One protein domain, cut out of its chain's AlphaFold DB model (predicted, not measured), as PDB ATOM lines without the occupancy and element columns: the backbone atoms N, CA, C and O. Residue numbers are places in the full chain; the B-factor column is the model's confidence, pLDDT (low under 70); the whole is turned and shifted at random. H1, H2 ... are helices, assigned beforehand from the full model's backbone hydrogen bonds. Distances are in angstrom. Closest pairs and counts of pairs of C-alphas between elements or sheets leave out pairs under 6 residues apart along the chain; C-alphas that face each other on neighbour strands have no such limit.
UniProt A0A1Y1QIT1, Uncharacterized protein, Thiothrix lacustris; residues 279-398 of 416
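AT A GLANCE: This is residues 279 to 398 of the 416 residues of an uncharacterized protein of Thiothrix lacustris (UniProt A0A1Y1QIT1). Four helices cross one another in a small body: H2 and H5 pack on H1, the helix nearest the mean of the C-alphas, and H3 packs on H2 and H5, with the short H4 near H1, H3 and H5. After H5 a long unnamed stretch leads to a thin arm that folds back on itself, and its tip, residues 388 to 393, sticks out. The printed part has 120 residues with five named helices in the order H1 H2 H3 H4 H5 and no named strand; the class is all helix, though the helices hold only 54 residues, under half. The whole is compact, with a radius of gyration of the C-alphas of 14.5 A, and only just elongated, spanning 47 by 31 by 25 A.

IN THESE COORDINATES: Start at Ala 279 and go on to C-alpha 283 at (63.700, -88.129, -16.644); there H1 begins, residues 283 to 297, 20.8 A long. After a long link of 24 residues, look for H2 at residues 322 to 333, 16.2 A long. H3 is residues 340 to 347, and H4 is residues 353 to 357. H5, residues 359 to 372, runs 19.9 A and ends at C-alpha 372, at (56.454, -70.486, -30.285).

HOW THE PARTS SIT: Begin at H1, which touches H2 at a steep tilt of 42 degrees, the same way; their closest C-alphas, of Leu 297 and Ala 330, are 6.3 A apart. H1 touches H5 at a steep tilt of 55 degrees, the same way, closest at the C-alphas of Leu 296 and Tyr 368, 6.6 A apart. With residues 324 to 328 alone H2 touches H3, at a steep tilt of 53 degrees, opposite ways; the closest C-alphas are those of Asn 328 and Ala 340, 6.2 A apart. H3 and H5 touch about perpendicular, at 87 degrees, with the C-alphas of Val 343 and Thr 360 closest at 5.8 A. H2 and H5 only just touch, with 3 pairs of C-alphas within 8 A. H4 is near H1, and it is close but not clearly touching H3 and H5. H1 and H3 are apart, as are H2 and H4. In H1, H2, H3 and H5 every O i to N i+4 pair is within hydrogen-bond range; in H4 0 of 1 is, beside 2 of 2 O i to N i+3 pairs.

THE WHOLE: Look last at the farthest C-alphas, of Gly 337 and Ser 392, 48.6 A apart. Residues 373 to 398 hold no named element; in them residues 385 to 386 pair with residues 395 to 396, antiparallel. The printed part has no cut. Its mean pLDDT is 91.6, and residues 385 to 395 are under 70.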
ATOM      1  N   ALA A 279      66.937 -89.405 -10.754       92.06
ATOM      2  CA  ALA A 279      65.499 -89.464 -11.046       92.06
ATOM      3  C   ALA A 279      65.090 -90.624 -11.975       92.06
ATOM      4  O   ALA A 279      63.907 -90.837 -12.227       92.06
ATOM      5  N   GLY A 280      66.055 -91.373 -12.505       93.12
ATOM      6  CA  GLY A 280      65.843 -92.411 -13.508       93.12
ATOM      7  C   GLY A 280      66.160 -91.940 -14.931       93.12
ATOM      8  O   GLY A 280      65.997 -90.775 -15.302       93.12
ATOM      9  N   ARG A 281      66.627 -92.880 -15.764       94.69
ATOM     10  CA  ARG A 281      67.034 -92.592 -17.146       94.69
ATOM     11  C   ARG A 281      65.904 -91.935 -17.942       94.69
ATOM     12  O   ARG A 281      64.769 -92.408 -17.934       94.69
ATOM     13  N   TYR A 282      66.280 -90.904 -18.693       97.75
ATOM     14  CA  TYR A 282      65.441 -90.035 -19.515       97.75
ATOM     15  C   TYR A 282      64.494 -89.092 -18.764       97.75
ATOM     16  O   TYR A 282      63.753 -88.359 -19.428       97.75
ATOM     17  N   ALA A 283      64.539 -89.034 -17.428       97.56
ATOM     18  CA  ALA A 283      63.700 -88.129 -16.644       97.56
ATOM     19  C   ALA A 283      63.862 -86.667 -17.093       97.56
ATOM     20  O   ALA A 283      62.869 -85.969 -17.275       97.56
ATOM     21  N   SER A 284      65.082 -86.213 -17.392       98.50
ATOM     22  CA  SER A 284      65.342 -84.835 -17.833       98.50
ATOM     23  C   SER A 284      64.700 -84.500 -19.182       98.50
ATOM     24  O   SER A 284      64.175 -83.400 -19.384       98.50
ATOM     25  N   ARG A 285      64.716 -85.453 -20.125       98.50
ATOM     26  CA  ARG A 285      64.040 -85.304 -21.426       98.50
ATOM     27  C   ARG A 285      62.528 -85.284 -21.235       98.50
ATOM     28  O   ARG A 285      61.834 -84.453 -21.815       98.50
ATOM     29  N   ASN A 286      62.016 -86.206 -20.431       98.62
ATOM     30  CA  ASN A 286      60.585 -86.347 -20.202       98.62
ATOM     31  C   ASN A 286      60.025 -85.131 -19.446       98.62
ATOM     32  O   ASN A 286      58.961 -84.636 -19.808       98.62
ATOM     33  N   ALA A 287      60.781 -84.564 -18.502       98.44
ATOM     34  CA  ALA A 287      60.452 -83.312 -17.828       98.44
ATOM     35  C   ALA A 287      60.367 -82.141 -18.819       98.44
ATOM     36  O   ALA A 287      59.436 -81.334 -18.763       98.44
ATOM     37  N   ALA A 288      61.285 -82.074 -19.789       98.50
ATOM     38  CA  ALA A 288      61.227 -81.062 -20.842       98.50
ATOM     39  C   ALA A 288      60.002 -81.260 -21.745       98.50
ATOM     40  O   ALA A 288      59.323 -80.296 -22.098       98.50
ATOM     41  N   PHE A 289      59.657 -82.512 -22.054       98.69
ATOM     42  CA  PHE A 289      58.447 -82.848 -22.795       98.69
ATOM     43  C   PHE A 289      57.165 -82.451 -22.036       98.69
ATOM     44  O   PHE A 289      56.265 -81.846 -22.618       98.69
ATOM     45  N   GLN A 290      57.099 -82.685 -20.722       98.62
ATOM     46  CA  GLN A 290      56.009 -82.211 -19.857       98.62
ATOM     47  C   GLN A 290      55.913 -80.674 -19.831       98.62
ATOM     48  O   GLN A 290      54.809 -80.119 -19.857       98.62
ATOM     49  N   ALA A 291      57.046 -79.965 -19.832       98.12
ATOM     50  CA  ALA A 291      57.080 -78.503 -19.911       98.12
ATOM     51  C   ALA A 291      56.553 -77.985 -21.262       98.12
ATOM     52  O   ALA A 291      55.768 -77.036 -21.307       98.12
ATOM     53  N   VAL A 292      56.899 -78.658 -22.363       98.50
ATOM     54  CA  VAL A 292      56.343 -78.379 -23.695       98.50
ATOM     55  C   VAL A 292      54.820 -78.536 -23.698       98.50
ATOM     56  O   VAL A 292      54.109 -77.643 -24.162       98.50
ATOM     57  N   VAL A 293      54.300 -79.632 -23.139       98.50
ATOM     58  CA  VAL A 293      52.850 -79.879 -23.033       98.50
ATOM     59  C   VAL A 293      52.166 -78.824 -22.153       98.50
ATOM     60  O   VAL A 293      51.110 -78.307 -22.524       98.50
ATOM     61  N   THR A 294      52.788 -78.440 -21.033       97.50
ATOM     62  CA  THR A 294      52.329 -77.351 -20.151       97.50
ATOM     63  C   THR A 294      52.140 -76.049 -20.929       97.50
ATOM     64  O   THR A 294      51.080 -75.424 -20.854       97.50
ATOM     65  N   GLU A 295      53.134 -75.659 -21.729       96.94
ATOM     66  CA  GLU A 295      53.069 -74.447 -22.548       96.94
ATOM     67  C   GLU A 295      52.006 -74.519 -23.654       96.94
ATOM     68  O   GLU A 295      51.366 -73.509 -23.951       96.94
ATOM     69  N   LEU A 296      51.804 -75.690 -24.266       97.69
ATOM     70  CA  LEU A 296      50.773 -75.903 -25.288       97.69
ATOM     71  C   LEU A 296      49.357 -75.792 -24.710       97.69
ATOM     72  O   LEU A 296      48.442 -75.272 -25.357       97.69
ATOM     73  N   LEU A 297      49.145 -76.281 -23.490       97.50
ATOM     74  CA  LEU A 297      47.828 -76.263 -22.860       97.50
ATOM     75  C   LEU A 297      47.532 -74.964 -22.113       97.50
ATOM     76  O   LEU A 297      46.366 -74.581 -22.052       97.50
ATOM     77  N   GLY A 298      48.554 -74.282 -21.591       95.44
ATOM     78  CA  GLY A 298      48.380 -73.122 -20.715       95.44
ATOM     79  C   GLY A 298      47.935 -73.498 -19.296       95.44
ATOM     80  O   GLY A 298      47.352 -72.672 -18.603       95.44
ATOM     81  N   ARG A 299      48.189 -74.742 -18.861       93.62
ATOM     82  CA  ARG A 299      47.905 -75.234 -17.501       93.62
ATOM     83  C   ARG A 299      49.123 -75.950 -16.934       93.62
ATOM     84  O   ARG A 299      49.820 -76.632 -17.677       93.62
ATOM     85  N   LYS A 300      49.363 -75.809 -15.629       91.31
ATOM     86  CA  LYS A 300      50.536 -76.378 -14.953       91.31
ATOM     87  C   LYS A 300      50.468 -77.912 -14.921       91.31
ATOM     88  O   LYS A 300      49.464 -78.464 -14.476       91.31
ATOM     89  N   LEU A 301      51.548 -78.567 -15.339       93.75
ATOM     90  CA  LEU A 301      51.816 -79.992 -15.125       93.75
ATOM     91  C   LEU A 301      53.051 -80.140 -14.224       93.75
ATOM     92  O   LEU A 301      53.908 -79.250 -14.192       93.75
ATOM     93  N   ALA A 302      53.144 -81.246 -13.486       93.31
ATOM     94  CA  ALA A 302      54.409 -81.631 -12.873       93.31
ATOM     95  C   ALA A 302      55.457 -81.880 -13.972       93.31
ATOM     96  O   ALA A 302      55.133 -82.338 -15.064       93.31
ATOM     97  N   THR A 303      56.707 -81.520 -13.695       95.38
ATOM     98  CA  THR A 303      57.849 -81.750 -14.597       95.38
ATOM     99  C   THR A 303      58.819 -82.716 -13.927       95.38
ATOM    100  O   THR A 303      60.000 -82.431 -13.769       95.38
ATOM    101  N   ASP A 304      58.276 -83.821 -13.428       92.94
ATOM    102  CA  ASP A 304      58.982 -84.866 -12.678       92.94
ATOM    103  C   ASP A 304      59.680 -85.891 -13.584       92.94
ATOM    104  O   ASP A 304      60.546 -86.623 -13.122       92.94
ATOM    105  N   GLY A 305      59.380 -85.903 -14.884       95.69
ATOM    106  CA  GLY A 305      59.974 -86.830 -15.843       95.69
ATOM    107  C   GLY A 305      59.258 -88.176 -15.966       95.69
ATOM    108  O   GLY A 305      59.696 -89.001 -16.774       95.69
ATOM    109  N   ASP A 306      58.152 -88.383 -15.248       94.06
ATOM    110  CA  ASP A 306      57.316 -89.575 -15.384       94.06
ATOM    111  C   ASP A 306      56.104 -89.284 -16.276       94.06
ATOM    112  O   ASP A 306      55.167 -88.539 -15.952       94.06
ATOM    113  N   LEU A 307      56.122 -89.879 -17.468       97.81
ATOM    114  CA  LEU A 307      55.016 -89.772 -18.407       97.81
ATOM    115  C   LEU A 307      53.904 -90.766 -18.072       97.81
ATOM    116  O   LEU A 307      52.764 -90.529 -18.467       97.81
ATOM    117  N   LEU A 308      54.198 -91.837 -17.335       97.44
ATOM    118  CA  LEU A 308      53.264 -92.898 -16.965       97.44
ATOM    119  C   LEU A 308      53.217 -93.140 -15.455       97.44
ATOM    120  O   LEU A 308      54.125 -92.776 -14.717       97.44
ATOM    121  N   SER A 309      52.147 -93.792 -15.002       94.56
ATOM    122  CA  SER A 309      52.019 -94.265 -13.621       94.56
ATOM    123  C   SER A 309      52.620 -95.662 -13.490       94.56
ATOM    124  O   SER A 309      52.282 -96.545 -14.285       94.56
ATOM    125  N   TYR A 310      53.440 -95.889 -12.466       90.44
ATOM    126  CA  TYR A 310      54.168 -97.142 -12.247       90.44
ATOM    127  C   TYR A 310      53.694 -97.892 -10.998       90.44
ATOM    128  O   TYR A 310      53.290 -97.283 -10.008       90.44
ATOM    129  N   GLY A 311      53.720 -99.223 -11.068       85.69
ATOM    130  CA  GLY A 311      53.488-100.104  -9.928       85.69
ATOM    131  C   GLY A 311      54.736-100.245  -9.055       85.69
ATOM    132  O   GLY A 311      55.827 -99.810  -9.423       85.69
ATOM    133  N   ALA A 312      54.589-100.900  -7.901       75.12
ATOM    134  CA  ALA A 312      55.714-101.202  -7.006       75.12
ATOM    135  C   ALA A 312      56.768-102.129  -7.647       75.12
ATOM    136  O   ALA A 312      57.919-102.153  -7.224       75.12
ATOM    137  N   ASP A 313      56.380-102.872  -8.681       71.44
ATOM    138  CA  ASP A 313      57.244-103.719  -9.505       71.44
ATOM    139  C   ASP A 313      58.046-102.930 -10.560       71.44
ATOM    140  O   ASP A 313      58.860-103.505 -11.284       71.44
ATOM    141  N   GLY A 314      57.829-101.614 -10.662       79.75
ATOM    142  CA  GLY A 314      58.478-100.750 -11.643       79.75
ATOM    143  C   GLY A 314      57.908-100.870 -13.058       79.75
ATOM    144  O   GLY A 314      58.483-100.296 -13.985       79.75
ATOM    145  N   ASN A 315      56.784-101.571 -13.247       86.06
ATOM    146  CA  ASN A 315      56.117-101.673 -14.541       86.06
ATOM    147  C   ASN A 315      55.046-100.582 -14.714       86.06
ATOM    148  O   ASN A 315      54.392-100.191 -13.740       86.06
ATOM    149  N   PRO A 316      54.818-100.084 -15.945       92.88
ATOM    150  CA  PRO A 316      53.720 -99.166 -16.211       92.88
ATOM    151  C   PRO A 316      52.361 -99.805 -15.906       92.88
ATOM    152  O   PRO A 316      52.043-100.891 -16.387       92.88
ATOM    153  N   THR A 317      51.521 -99.093 -15.164       94.94
ATOM    154  CA  THR A 317      50.150 -99.515 -14.853       94.94
ATOM    155  C   THR A 317      49.175 -99.148 -15.977       94.94
ATOM    156  O   THR A 317      49.474 -98.344 -16.865       94.94
ATOM    157  N   ALA A 318      47.960 -99.699 -15.928       94.00
ATOM    158  CA  ALA A 318      46.869 -99.302 -16.821       94.00
ATOM    159  C   ALA A 318      46.259 -97.926 -16.474       94.00
ATOM    160  O   ALA A 318      45.438 -97.413 -17.231       94.00
ATOM    161  N   VAL A 319      46.635 -97.333 -15.334       96.06
ATOM    162  CA  VAL A 319      46.123 -96.030 -14.900       96.06
ATOM    163  C   VAL A 319      46.703 -94.937 -15.793       96.06
ATOM    164  O   VAL A 319      47.922 -94.792 -15.894       96.06
ATOM    165  N   VAL A 320      45.822 -94.146 -16.404       96.62
ATOM    166  CA  VAL A 320      46.202 -92.967 -17.190       96.62
ATOM    167  C   VAL A 320      46.802 -91.926 -16.251       96.62
ATOM    168  O   VAL A 320      46.151 -91.477 -15.307       96.62
ATOM    169  N   SER A 321      48.055 -91.552 -16.496       97.25
ATOM    170  CA  SER A 321      48.742 -90.540 -15.696       97.25
ATOM    171  C   SER A 321      48.242 -89.128 -16.034       97.25
ATOM    172  O   SER A 321      47.671 -88.875 -17.100       97.25
ATOM    173  N   ASN A 322      48.528 -88.160 -15.160       96.88
ATOM    174  CA  ASN A 322      48.260 -86.747 -15.452       96.88
ATOM    175  C   ASN A 322      49.011 -86.265 -16.705       96.88
ATOM    176  O   ASN A 322      48.469 -85.475 -17.483       96.88
ATOM    177  N   SER A 323      50.237 -86.754 -16.912       97.75
ATOM    178  CA  SER A 323      51.054 -86.469 -18.094       97.75
ATOM    179  C   SER A 323      50.405 -87.019 -19.361       97.75
ATOM    180  O   SER A 323      50.233 -86.284 -20.332       97.75
ATOM    181  N   GLU A 324      49.984 -88.283 -19.344       98.56
ATOM    182  CA  GLU A 324      49.316 -88.935 -20.469       98.56
ATOM    183  C   GLU A 324      48.002 -88.232 -20.824       98.56
ATOM    184  O   GLU A 324      47.754 -87.942 -21.997       98.56
ATOM    185  N   GLN A 325      47.184 -87.888 -19.826       98.56
ATOM    186  CA  GLN A 325      45.957 -87.126 -20.053       98.56
ATOM    187  C   GLN A 325      46.257 -85.766 -20.695       98.56
ATOM    188  O   GLN A 325      45.621 -85.395 -21.678       98.56
ATOM    189  N   ALA A 326      47.254 -85.029 -20.195       98.62
ATOM    190  CA  ALA A 326      47.638 -83.741 -20.768       98.62
ATOM    191  C   ALA A 326      48.146 -83.870 -22.216       98.62
ATOM    192  O   ALA A 326      47.830 -83.040 -23.069       98.62
ATOM    193  N   ILE A 327      48.892 -84.928 -22.530       98.75
ATOM    194  CA  ILE A 327      49.343 -85.194 -23.900       98.75
ATOM    195  C   ILE A 327      48.142 -85.468 -24.814       98.75
ATOM    196  O   ILE A 327      48.059 -84.882 -25.895       98.75
ATOM    197  N   ASN A 328      47.183 -86.286 -24.370       98.75
ATOM    198  CA  ASN A 328      45.942 -86.538 -25.106       98.75
ATOM    199  C   ASN A 328      45.129 -85.250 -25.330       98.75
ATOM    200  O   ASN A 328      44.657 -85.005 -26.443       98.75
ATOM    201  N   ASP A 329      45.036 -84.378 -24.324       98.75
ATOM    202  CA  ASP A 329      44.364 -83.081 -24.453       98.75
ATOM    203  C   ASP A 329      45.057 -82.182 -25.487       98.75
ATOM    204  O   ASP A 329      44.393 -81.514 -26.282       98.75
ATOM    205  N   ALA A 330      46.395 -82.165 -25.511       98.69
ATOM    206  CA  ALA A 330      47.160 -81.385 -26.483       98.69
ATOM    207  C   ALA A 330      46.966 -81.927 -27.909       98.69
ATOM    208  O   ALA A 330      46.755 -81.149 -28.845       98.69
ATOM    209  N   VAL A 331      46.962 -83.254 -28.074       98.75
ATOM    210  CA  VAL A 331      46.650 -83.922 -29.345       98.75
ATOM    211  C   VAL A 331      45.261 -83.530 -29.851       98.75
ATOM    212  O   VAL A 331      45.124 -83.175 -31.025       98.75
ATOM    213  N   ALA A 332      44.250 -83.540 -28.978       98.56
ATOM    214  CA  ALA A 332      42.884 -83.163 -29.326       98.56
ATOM    215  C   ALA A 332      42.767 -81.666 -29.666       98.56
ATOM    216  O   ALA A 332      42.249 -81.312 -30.728       98.56
ATOM    217  N   LYS A 333      43.312 -80.785 -28.813       98.38
ATOM    218  CA  LYS A 333      43.289 -79.320 -28.978       98.38
ATOM    219  C   LYS A 333      43.866 -78.878 -30.323       98.38
ATOM    220  O   LYS A 333      43.307 -77.993 -30.966       98.38
ATOM    221  N   TYR A 334      44.965 -79.498 -30.751       98.44
ATOM    222  CA  TYR A 334      45.665 -79.142 -31.988       98.44
ATOM    223  C   TYR A 334      45.365 -80.068 -33.171       98.44
ATOM    224  O   TYR A 334      45.966 -79.902 -34.229       98.44
ATOM    225  N   ARG A 335      44.421 -81.010 -33.021       98.00
ATOM    226  CA  ARG A 335      44.010 -81.966 -34.064       98.00
ATOM    227  C   ARG A 335      45.203 -82.693 -34.696       98.00
ATOM    228  O   ARG A 335      45.315 -82.784 -35.914       98.00
ATOM    229  N   LEU A 336      46.097 -83.226 -33.858       98.12
ATOM    230  CA  LEU A 336      47.367 -83.828 -34.298       98.12
ATOM    231  C   LEU A 336      47.221 -85.220 -34.948       98.12
ATOM    232  O   LEU A 336      48.224 -85.823 -35.318       98.12
ATOM    233  N   GLY A 337      45.996 -85.738 -35.097       97.06
ATOM    234  CA  GLY A 337      45.726 -86.986 -35.822       97.06
ATOM    235  C   GLY A 337      46.197 -88.263 -35.118       97.06
ATOM    236  O   GLY A 337      46.388 -89.281 -35.778       97.06
ATOM    237  N   LEU A 338      46.396 -88.228 -33.797       98.56
ATOM    238  CA  LEU A 338      46.812 -89.383 -32.996       98.56
ATOM    239  C   LEU A 338      45.653 -89.871 -32.121       98.56
ATOM    240  O   LEU A 338      44.945 -89.068 -31.517       98.56
ATOM    241  N   SER A 339      45.464 -91.188 -32.043       98.44
ATOM    242  CA  SER A 339      44.521 -91.800 -31.102       98.44
ATOM    243  C   SER A 339      45.146 -91.932 -29.712       98.44
ATOM    244  O   SER A 339      46.366 -92.044 -29.588       98.44
ATOM    245  N   ALA A 340      44.318 -92.009 -28.666       98.38
ATOM    246  CA  ALA A 340      44.802 -92.232 -27.300       98.38
ATOM    247  C   ALA A 340      45.604 -93.540 -27.166       98.38
ATOM    248  O   ALA A 340      46.638 -93.574 -26.508       98.38
ATOM    249  N   ALA A 341      45.198 -94.599 -27.876       98.38
ATOM    250  CA  ALA A 341      45.952 -95.851 -27.926       98.38
ATOM    251  C   ALA A 341      47.352 -95.664 -28.539       98.38
ATOM    252  O   ALA A 341      48.327 -96.219 -28.037       98.38
ATOM    253  N   LYS A 342      47.480 -94.849 -29.598       98.62
ATOM    254  CA  LYS A 342      48.786 -94.542 -30.196       98.62
ATOM    255  C   LYS A 342      49.665 -93.733 -29.244       98.62
ATOM    256  O   LYS A 342      50.856 -94.020 -29.153       98.62
ATOM    257  N   VAL A 343      49.075 -92.764 -28.541       98.81
ATOM    258  CA  VAL A 343      49.758 -91.990 -27.498       98.81
ATOM    259  C   VAL A 343      50.281 -92.928 -26.413       98.81
ATOM    260  O   VAL A 343      51.484 -92.940 -26.175       98.81
ATOM    261  N   ARG A 344      49.433 -93.790 -25.837       98.44
ATOM    262  CA  ARG A 344      49.844 -94.761 -24.810       98.44
ATOM    263  C   ARG A 344      51.008 -95.635 -25.277       98.44
ATOM    264  O   ARG A 344      51.995 -95.751 -24.555       98.44
ATOM    265  N   THR A 345      50.914 -96.220 -26.475       98.44
ATOM    266  CA  THR A 345      51.966 -97.082 -27.041       98.44
ATOM    267  C   THR A 345      53.289 -96.343 -27.228       98.44
ATOM    268  O   THR A 345      54.350 -96.915 -26.994       98.44
ATOM    269  N   ASP A 346      53.248 -95.071 -27.623       98.75
ATOM    270  CA  ASP A 346      54.454 -94.249 -27.725       98.75
ATOM    271  C   ASP A 346      55.035 -93.929 -26.345       98.75
ATOM    272  O   ASP A 346      56.243 -94.042 -26.157       98.75
ATOM    273  N   LEU A 347      54.193 -93.588 -25.364       98.62
ATOM    274  CA  LEU A 347      54.637 -93.282 -24.001       98.62
ATOM    275  C   LEU A 347      55.221 -94.496 -23.277       98.62
ATOM    276  O   LEU A 347      56.079 -94.321 -22.422       98.62
ATOM    277  N   LEU A 348      54.854 -95.729 -23.639       97.81
ATOM    278  CA  LEU A 348      55.532 -96.928 -23.119       97.81
ATOM    279  C   LEU A 348      57.028 -96.974 -23.476       97.81
ATOM    280  O   LEU A 348      57.787 -97.688 -22.827       97.81
ATOM    281  N   GLN A 349      57.473 -96.193 -24.463       97.75
ATOM    282  CA  GLN A 349      58.886 -96.047 -24.806       97.75
ATOM    283  C   GLN A 349      59.590 -94.946 -23.995       97.75
ATOM    284  O   GLN A 349      60.760 -94.669 -24.246       97.75
ATOM    285  N   GLU A 350      58.940 -94.315 -23.009       96.69
ATOM    286  CA  GLU A 350      59.484 -93.144 -22.305       96.69
ATOM    287  C   GLU A 350      60.824 -93.374 -21.589       96.69
ATOM    288  O   GLU A 350      61.498 -92.409 -21.243       96.69
ATOM    289  N   LYS A 351      61.233 -94.626 -21.358       93.88
ATOM    290  CA  LYS A 351      62.522 -94.971 -20.737       93.88
ATOM    291  C   LYS A 351      63.574 -95.447 -21.756       93.88
ATOM    292  O   LYS A 351      64.595 -96.001 -21.357       93.88
ATOM    293  N   VAL A 352      63.363 -95.225 -23.061       95.12
ATOM    294  CA  VAL A 352      64.344 -95.512 -24.128       95.12
ATOM    295  C   VAL A 352      64.556 -94.326 -25.077       95.12
ATOM    296  O   VAL A 352      63.758 -93.385 -25.139       95.12
ATOM    297  N   PHE A 353      65.661 -94.349 -25.829       96.56
ATOM    298  CA  PHE A 353      66.048 -93.255 -26.727       96.56
ATOM    299  C   PHE A 353      65.068 -93.080 -27.898       96.56
ATOM    300  O   PHE A 353      64.754 -91.947 -28.262       96.56
ATOM    301  N   SER A 354      64.518 -94.183 -28.423       96.50
ATOM    302  CA  SER A 354      63.587 -94.187 -29.564       96.50
ATOM    303  C   SER A 354      62.267 -93.461 -29.301       96.50
ATOM    304  O   SER A 354      61.540 -93.167 -30.248       96.50
ATOM    305  N   PHE A 355      61.964 -93.097 -28.048       98.44
ATOM    306  CA  PHE A 355      60.829 -92.225 -27.740       98.44
ATOM    307  C   PHE A 355      60.864 -90.917 -28.542       98.44
ATOM    308  O   PHE A 355      59.817 -90.449 -28.995       98.44
ATOM    309  N   ASN A 356      62.065 -90.382 -28.788       97.31
ATOM    310  CA  ASN A 356      62.289 -89.162 -29.572       97.31
ATOM    311  C   ASN A 356      61.720 -89.274 -31.000       97.31
ATOM    312  O   ASN A 356      61.318 -88.277 -31.601       97.31
ATOM    313  N   ASP A 357      61.664 -90.495 -31.532       97.62
ATOM    314  CA  ASP A 357      61.229 -90.798 -32.894       97.62
ATOM    315  C   ASP A 357      59.759 -91.212 -32.969       97.62
ATOM    316  O   ASP A 357      59.228 -91.489 -34.049       97.62
ATOM    317  N   THR A 358      59.062 -91.244 -31.835       98.88
ATOM    318  CA  THR A 358      57.644 -91.591 -31.816       98.88
ATOM    319  C   THR A 358      56.796 -90.516 -32.493       98.88
ATOM    320  O   THR A 358      57.143 -89.331 -32.552       98.88
ATOM    321  N   ALA A 359      55.643 -90.928 -33.025       98.75
ATOM    322  CA  ALA A 359      54.711 -89.999 -33.658       98.75
ATOM    323  C   ALA A 359      54.203 -88.959 -32.647       98.75
ATOM    324  O   ALA A 359      54.134 -87.777 -32.972       98.75
ATOM    325  N   THR A 360      53.932 -89.393 -31.413       98.81
ATOM    326  CA  THR A 360      53.490 -88.525 -30.314       98.81
ATOM    327  C   THR A 360      54.531 -87.465 -29.963       98.81
ATOM    328  O   THR A 360      54.202 -86.279 -29.964       98.81
ATOM    329  N   TYR A 361      55.792 -87.856 -29.741       98.75
ATOM    330  CA  TYR A 361      56.856 -86.907 -29.406       98.75
ATOM    331  C   TYR A 361      57.049 -85.860 -30.510       98.75
ATOM    332  O   TYR A 361      56.993 -84.654 -30.254       98.75
ATOM    333  N   ARG A 362      57.192 -86.312 -31.765       98.62
ATOM    334  CA  ARG A 362      57.414 -85.424 -32.917       98.62
ATOM    335  C   ARG A 362      56.231 -84.496 -33.185       98.62
ATOM    336  O   ARG A 362      56.448 -83.332 -33.515       98.62
ATOM    337  N   ALA A 363      54.997 -84.972 -33.021       98.75
ATOM    338  CA  ALA A 363      53.805 -84.148 -33.211       98.75
ATOM    339  C   ALA A 363      53.711 -83.031 -32.161       98.75
ATOM    340  O   ALA A 363      53.483 -81.876 -32.521       98.75
ATOM    341  N   ILE A 364      53.941 -83.348 -30.884       98.69
ATOM    342  CA  ILE A 364      53.893 -82.373 -29.786       98.69
ATOM    343  C   ILE A 364      55.022 -81.340 -29.906       98.69
ATOM    344  O   ILE A 364      54.756 -80.137 -29.893       98.69
ATOM    345  N   VAL A 365      56.270 -81.782 -30.097       98.44
ATOM    346  CA  VAL A 365      57.423 -80.875 -30.261       98.44
ATOM    347  C   VAL A 365      57.288 -80.026 -31.527       98.44
ATOM    348  O   VAL A 365      57.528 -78.819 -31.503       98.44
ATOM    349  N   GLY A 366      56.833 -80.623 -32.633       98.44
ATOM    350  CA  GLY A 366      56.563 -79.898 -33.871       98.44
ATOM    351  C   GLY A 366      55.471 -78.842 -33.699       98.44
ATOM    352  O   GLY A 366      55.601 -77.729 -34.214       98.44
ATOM    353  N   GLN A 367      54.417 -79.149 -32.939       98.62
ATOM    354  CA  GLN A 367      53.355 -78.192 -32.645       98.62
ATOM    355  C   GLN A 367      53.844 -77.039 -31.762       98.62
ATOM    356  O   GLN A 367      53.501 -75.886 -32.022       98.62
ATOM    357  N   TYR A 368      54.688 -77.323 -30.768       98.50
ATOM    358  CA  TYR A 368      55.342 -76.288 -29.968       98.50
ATOM    359  C   TYR A 368      56.143 -75.326 -30.844       98.50
ATOM    360  O   TYR A 368      55.943 -74.113 -30.764       98.50
ATOM    361  N   ARG A 369      56.973 -75.861 -31.747       97.94
ATOM    362  CA  ARG A 369      57.781 -75.049 -32.663       97.94
ATOM    363  C   ARG A 369      56.925 -74.138 -33.540       97.94
ATOM    364  O   ARG A 369      57.249 -72.962 -33.685       97.94
ATOM    365  N   LYS A 370      55.811 -74.649 -34.078       97.56
ATOM    366  CA  LYS A 370      54.870 -73.854 -34.889       97.56
ATOM    367  C   LYS A 370      54.271 -72.677 -34.116       97.56
ATOM    368  O   LYS A 370      54.115 -71.608 -34.693       97.56
ATOM    369  N   LEU A 371      53.934 -72.859 -32.839       96.19
ATOM    370  CA  LEU A 371      53.297 -71.810 -32.032       96.19
ATOM    371  C   LEU A 371      54.286 -70.820 -31.422       96.19
ATOM    372  O   LEU A 371      53.956 -69.649 -31.265       96.19
ATOM    373  N   LYS A 372      55.471 -71.290 -31.025       95.69
ATOM    374  CA  LYS A 372      56.454 -70.486 -30.285       95.69
ATOM    375  C   LYS A 372      57.534 -69.883 -31.178       95.69
ATOM    376  O   LYS A 372      58.279 -69.032 -30.706       95.69
ATOM    377  N   GLY A 373      57.648 -70.332 -32.429       96.38
ATOM    378  CA  GLY A 373      58.670 -69.866 -33.372       96.38
ATOM    379  C   GLY A 373      60.103 -70.259 -32.990       96.38
ATOM    380  O   GLY A 373      61.047 -69.718 -33.554       96.38
ATOM    381  N   LYS A 374      60.277 -71.185 -32.038       95.44
ATOM    382  CA  LYS A 374      61.575 -71.668 -31.542       95.44
ATOM    383  C   LYS A 374      61.526 -73.167 -31.261       95.44
ATOM    384  O   LYS A 374      60.446 -73.721 -31.055       95.44
ATOM    385  N   ASP A 375      62.689 -73.808 -31.233       96.25
ATOM    386  CA  ASP A 375      62.788 -75.219 -30.867       96.25
ATOM    387  C   ASP A 375      62.415 -75.452 -29.396       96.25
ATOM    388  O   ASP A 375      62.603 -74.588 -28.533       96.25
ATOM    389  N   ALA A 376      61.847 -76.628 -29.122       96.56
ATOM    390  CA  ALA A 376      61.543 -77.054 -27.764       96.56
ATOM    391  C   ALA A 376      62.837 -77.327 -26.978       96.56
ATOM    392  O   ALA A 376      63.798 -77.843 -27.559       96.56
ATOM    393  N   PRO A 377      62.874 -77.050 -25.660       95.94
ATOM    394  CA  PRO A 377      63.970 -77.522 -24.825       95.94
ATOM    395  C   PRO A 377      64.037 -79.053 -24.892       95.94
ATOM    396  O   PRO A 377      63.017 -79.727 -24.769       95.94
ATOM    397  N   TYR A 378      65.235 -79.602 -25.096       97.62
ATOM    398  CA  TYR A 378      65.411 -81.055 -25.183       97.62
ATOM    399  C   TYR A 378      65.463 -81.730 -23.807       97.62
ATOM    400  O   TYR A 378      65.005 -82.858 -23.649       97.62
ATOM    401  N   ALA A 379      66.025 -81.043 -22.812       98.06
ATOM    402  CA  ALA A 379      66.156 -81.540 -21.452       98.06
ATOM    403  C   ALA A 379      66.082 -80.379 -20.459       98.06
ATOM    404  O   ALA A 379      66.589 -79.288 -20.728       98.06
ATOM    405  N   ILE A 380      65.464 -80.628 -19.311       97.69
ATOM    406  CA  ILE A 380      65.482 -79.749 -18.138       97.69
ATOM    407  C   ILE A 380      65.739 -80.615 -16.908       97.69
ATOM    408  O   ILE A 380      65.587 -81.832 -16.968       97.69
ATOM    409  N   ILE A 381      66.146 -80.017 -15.796       97.12
ATOM    410  CA  ILE A 381      66.248 -80.755 -14.534       97.12
ATOM    411  C   ILE A 381      64.824 -81.055 -14.029       97.12
ATOM    412  O   ILE A 381      64.034 -80.113 -13.926       97.12
ATOM    413  N   PRO A 382      64.484 -82.317 -13.706       95.12
ATOM    414  CA  PRO A 382      63.175 -82.664 -13.164       95.12
ATOM    415  C   PRO A 382      62.885 -81.989 -11.819       95.12
ATOM    416  O   PRO A 382      63.724 -81.961 -10.916       95.12
ATOM    417  N   GLY A 383      61.662 -81.483 -11.667       87.81
ATOM    418  CA  GLY A 383      61.171 -80.822 -10.459       87.81
ATOM    419  C   GLY A 383      60.697 -81.797  -9.380       87.81
ATOM    420  O   GLY A 383      59.554 -81.693  -8.938       87.81
ATOM    421  N   ILE A 384      61.543 -82.745  -8.966       78.38
ATOM    422  CA  ILE A 384      61.212 -83.741  -7.935       78.38
ATOM    423  C   ILE A 384      61.655 -83.244  -6.555       78.38
ATOM    424  O   ILE A 384      62.827 -82.923  -6.330       78.38
ATOM    425  N   VAL A 385      60.716 -83.230  -5.607       68.88
ATOM    426  CA  VAL A 385      61.018 -83.088  -4.177       68.88
ATOM    427  C   VAL A 385      61.190 -84.489  -3.603       68.88
ATOM    428  O   VAL A 385      60.208 -85.219  -3.487       68.88
ATOM    429  N   LEU A 386      62.417 -84.884  -3.251       57.22
ATOM    430  CA  LEU A 386      62.649 -86.192  -2.640       57.22
ATOM    431  C   LEU A 386      62.300 -86.101  -1.157       57.22
ATOM    432  O   LEU A 386      62.974 -85.429  -0.372       57.22
ATOM    433  N   GLN A 387      61.245 -86.804  -0.768       45.59
ATOM    434  CA  GLN A 387      61.024 -87.180   0.619       45.59
ATOM    435  C   GLN A 387      61.579 -88.593   0.785       45.59
ATOM    436  O   GLN A 387      60.985 -89.542   0.287       45.59
ATOM    437  N   SER A 388      62.729 -88.747   1.441       44.56
ATOM    438  CA  SER A 388      63.171 -90.067   1.895       44.56
ATOM    439  C   SER A 388      63.192 -90.099   3.418       44.56
ATOM    440  O   SER A 388      63.703 -89.185   4.063       44.56
ATOM    441  N   GLU A 389      62.655 -91.171   4.004       40.62
ATOM    442  CA  GLU A 389      62.712 -91.420   5.455       40.62
ATOM    443  C   GLU A 389      64.165 -91.549   5.958       40.62
ATOM    444  O   GLU A 389      64.452 -91.341   7.136       40.62
ATOM    445  N   LYS A 390      65.098 -91.859   5.045       40.09
ATOM    446  CA  LYS A 390      66.526 -92.078   5.312       40.09
ATOM    447  C   LYS A 390      67.371 -90.790   5.297       40.09
ATOM    448  O   LYS A 390      68.521 -90.838   5.733       40.09
ATOM    449  N   ALA A 391      66.841 -89.642   4.860       44.06
ATOM    450  CA  ALA A 391      67.583 -88.377   4.824       44.06
ATOM    451  C   ALA A 391      67.007 -87.336   5.799       44.06
ATOM    452  O   ALA A 391      65.854 -86.933   5.711       44.06
ATOM    453  N   SER A 392      67.852 -86.802   6.687       37.78
ATOM    454  CA  SER A 392      67.498 -85.678   7.577       37.78
ATOM    455  C   SER A 392      67.331 -84.337   6.844       37.78
ATOM    456  O   SER A 392      66.983 -83.327   7.455       37.78
ATOM    457  N   ARG A 393      67.598 -84.301   5.532       47.25
ATOM    458  CA  ARG A 393      67.458 -83.136   4.655       47.25
ATOM    459  C   ARG A 393      66.723 -83.567   3.391       47.25
ATOM    460  O   ARG A 393      67.189 -84.476   2.714       47.25
ATOM    461  N   ILE A 394      65.641 -82.868   3.047       50.94
ATOM    462  CA  ILE A 394      64.999 -82.969   1.728       50.94
ATOM    463  C   ILE A 394      66.080 -82.697   0.670       50.94
ATOM    464  O   ILE A 394      66.652 -81.599   0.624       50.94
ATOM    465  N   LEU A 395      66.407 -83.703  -0.140       68.69
ATOM    466  CA  LEU A 395      67.164 -83.518  -1.374       68.69
ATOM    467  C   LEU A 395      66.158 -83.307  -2.511       68.69
ATOM    468  O   LEU A 395      65.069 -83.861  -2.510       68.69
ATOM    469  N   THR A 396      66.502 -82.487  -3.489       86.88
ATOM    470  CA  THR A 396      65.782 -82.430  -4.765       86.88
ATOM    471  C   THR A 396      66.709 -82.979  -5.837       86.88
ATOM    472  O   THR A 396      67.935 -82.921  -5.675       86.88
ATOM    473  N   THR A 397      66.155 -83.471  -6.944       91.12
ATOM    474  CA  THR A 397      66.971 -83.876  -8.102       91.12
ATOM    475  C   THR A 397      67.844 -82.722  -8.589       91.12
ATOM    476  O   THR A 397      69.002 -82.926  -8.943       91.12
ATOM    477  N   GLU A 398      67.346 -81.488  -8.512       92.69
ATOM    478  CA  GLU A 398      68.124 -80.282  -8.795       92.69
ATOM    479  C   GLU A 398      69.331 -80.123  -7.875       92.69
ATOM    480  O   GLU A 398      70.448 -79.919  -8.354       92.69
TER     481      GLU A 398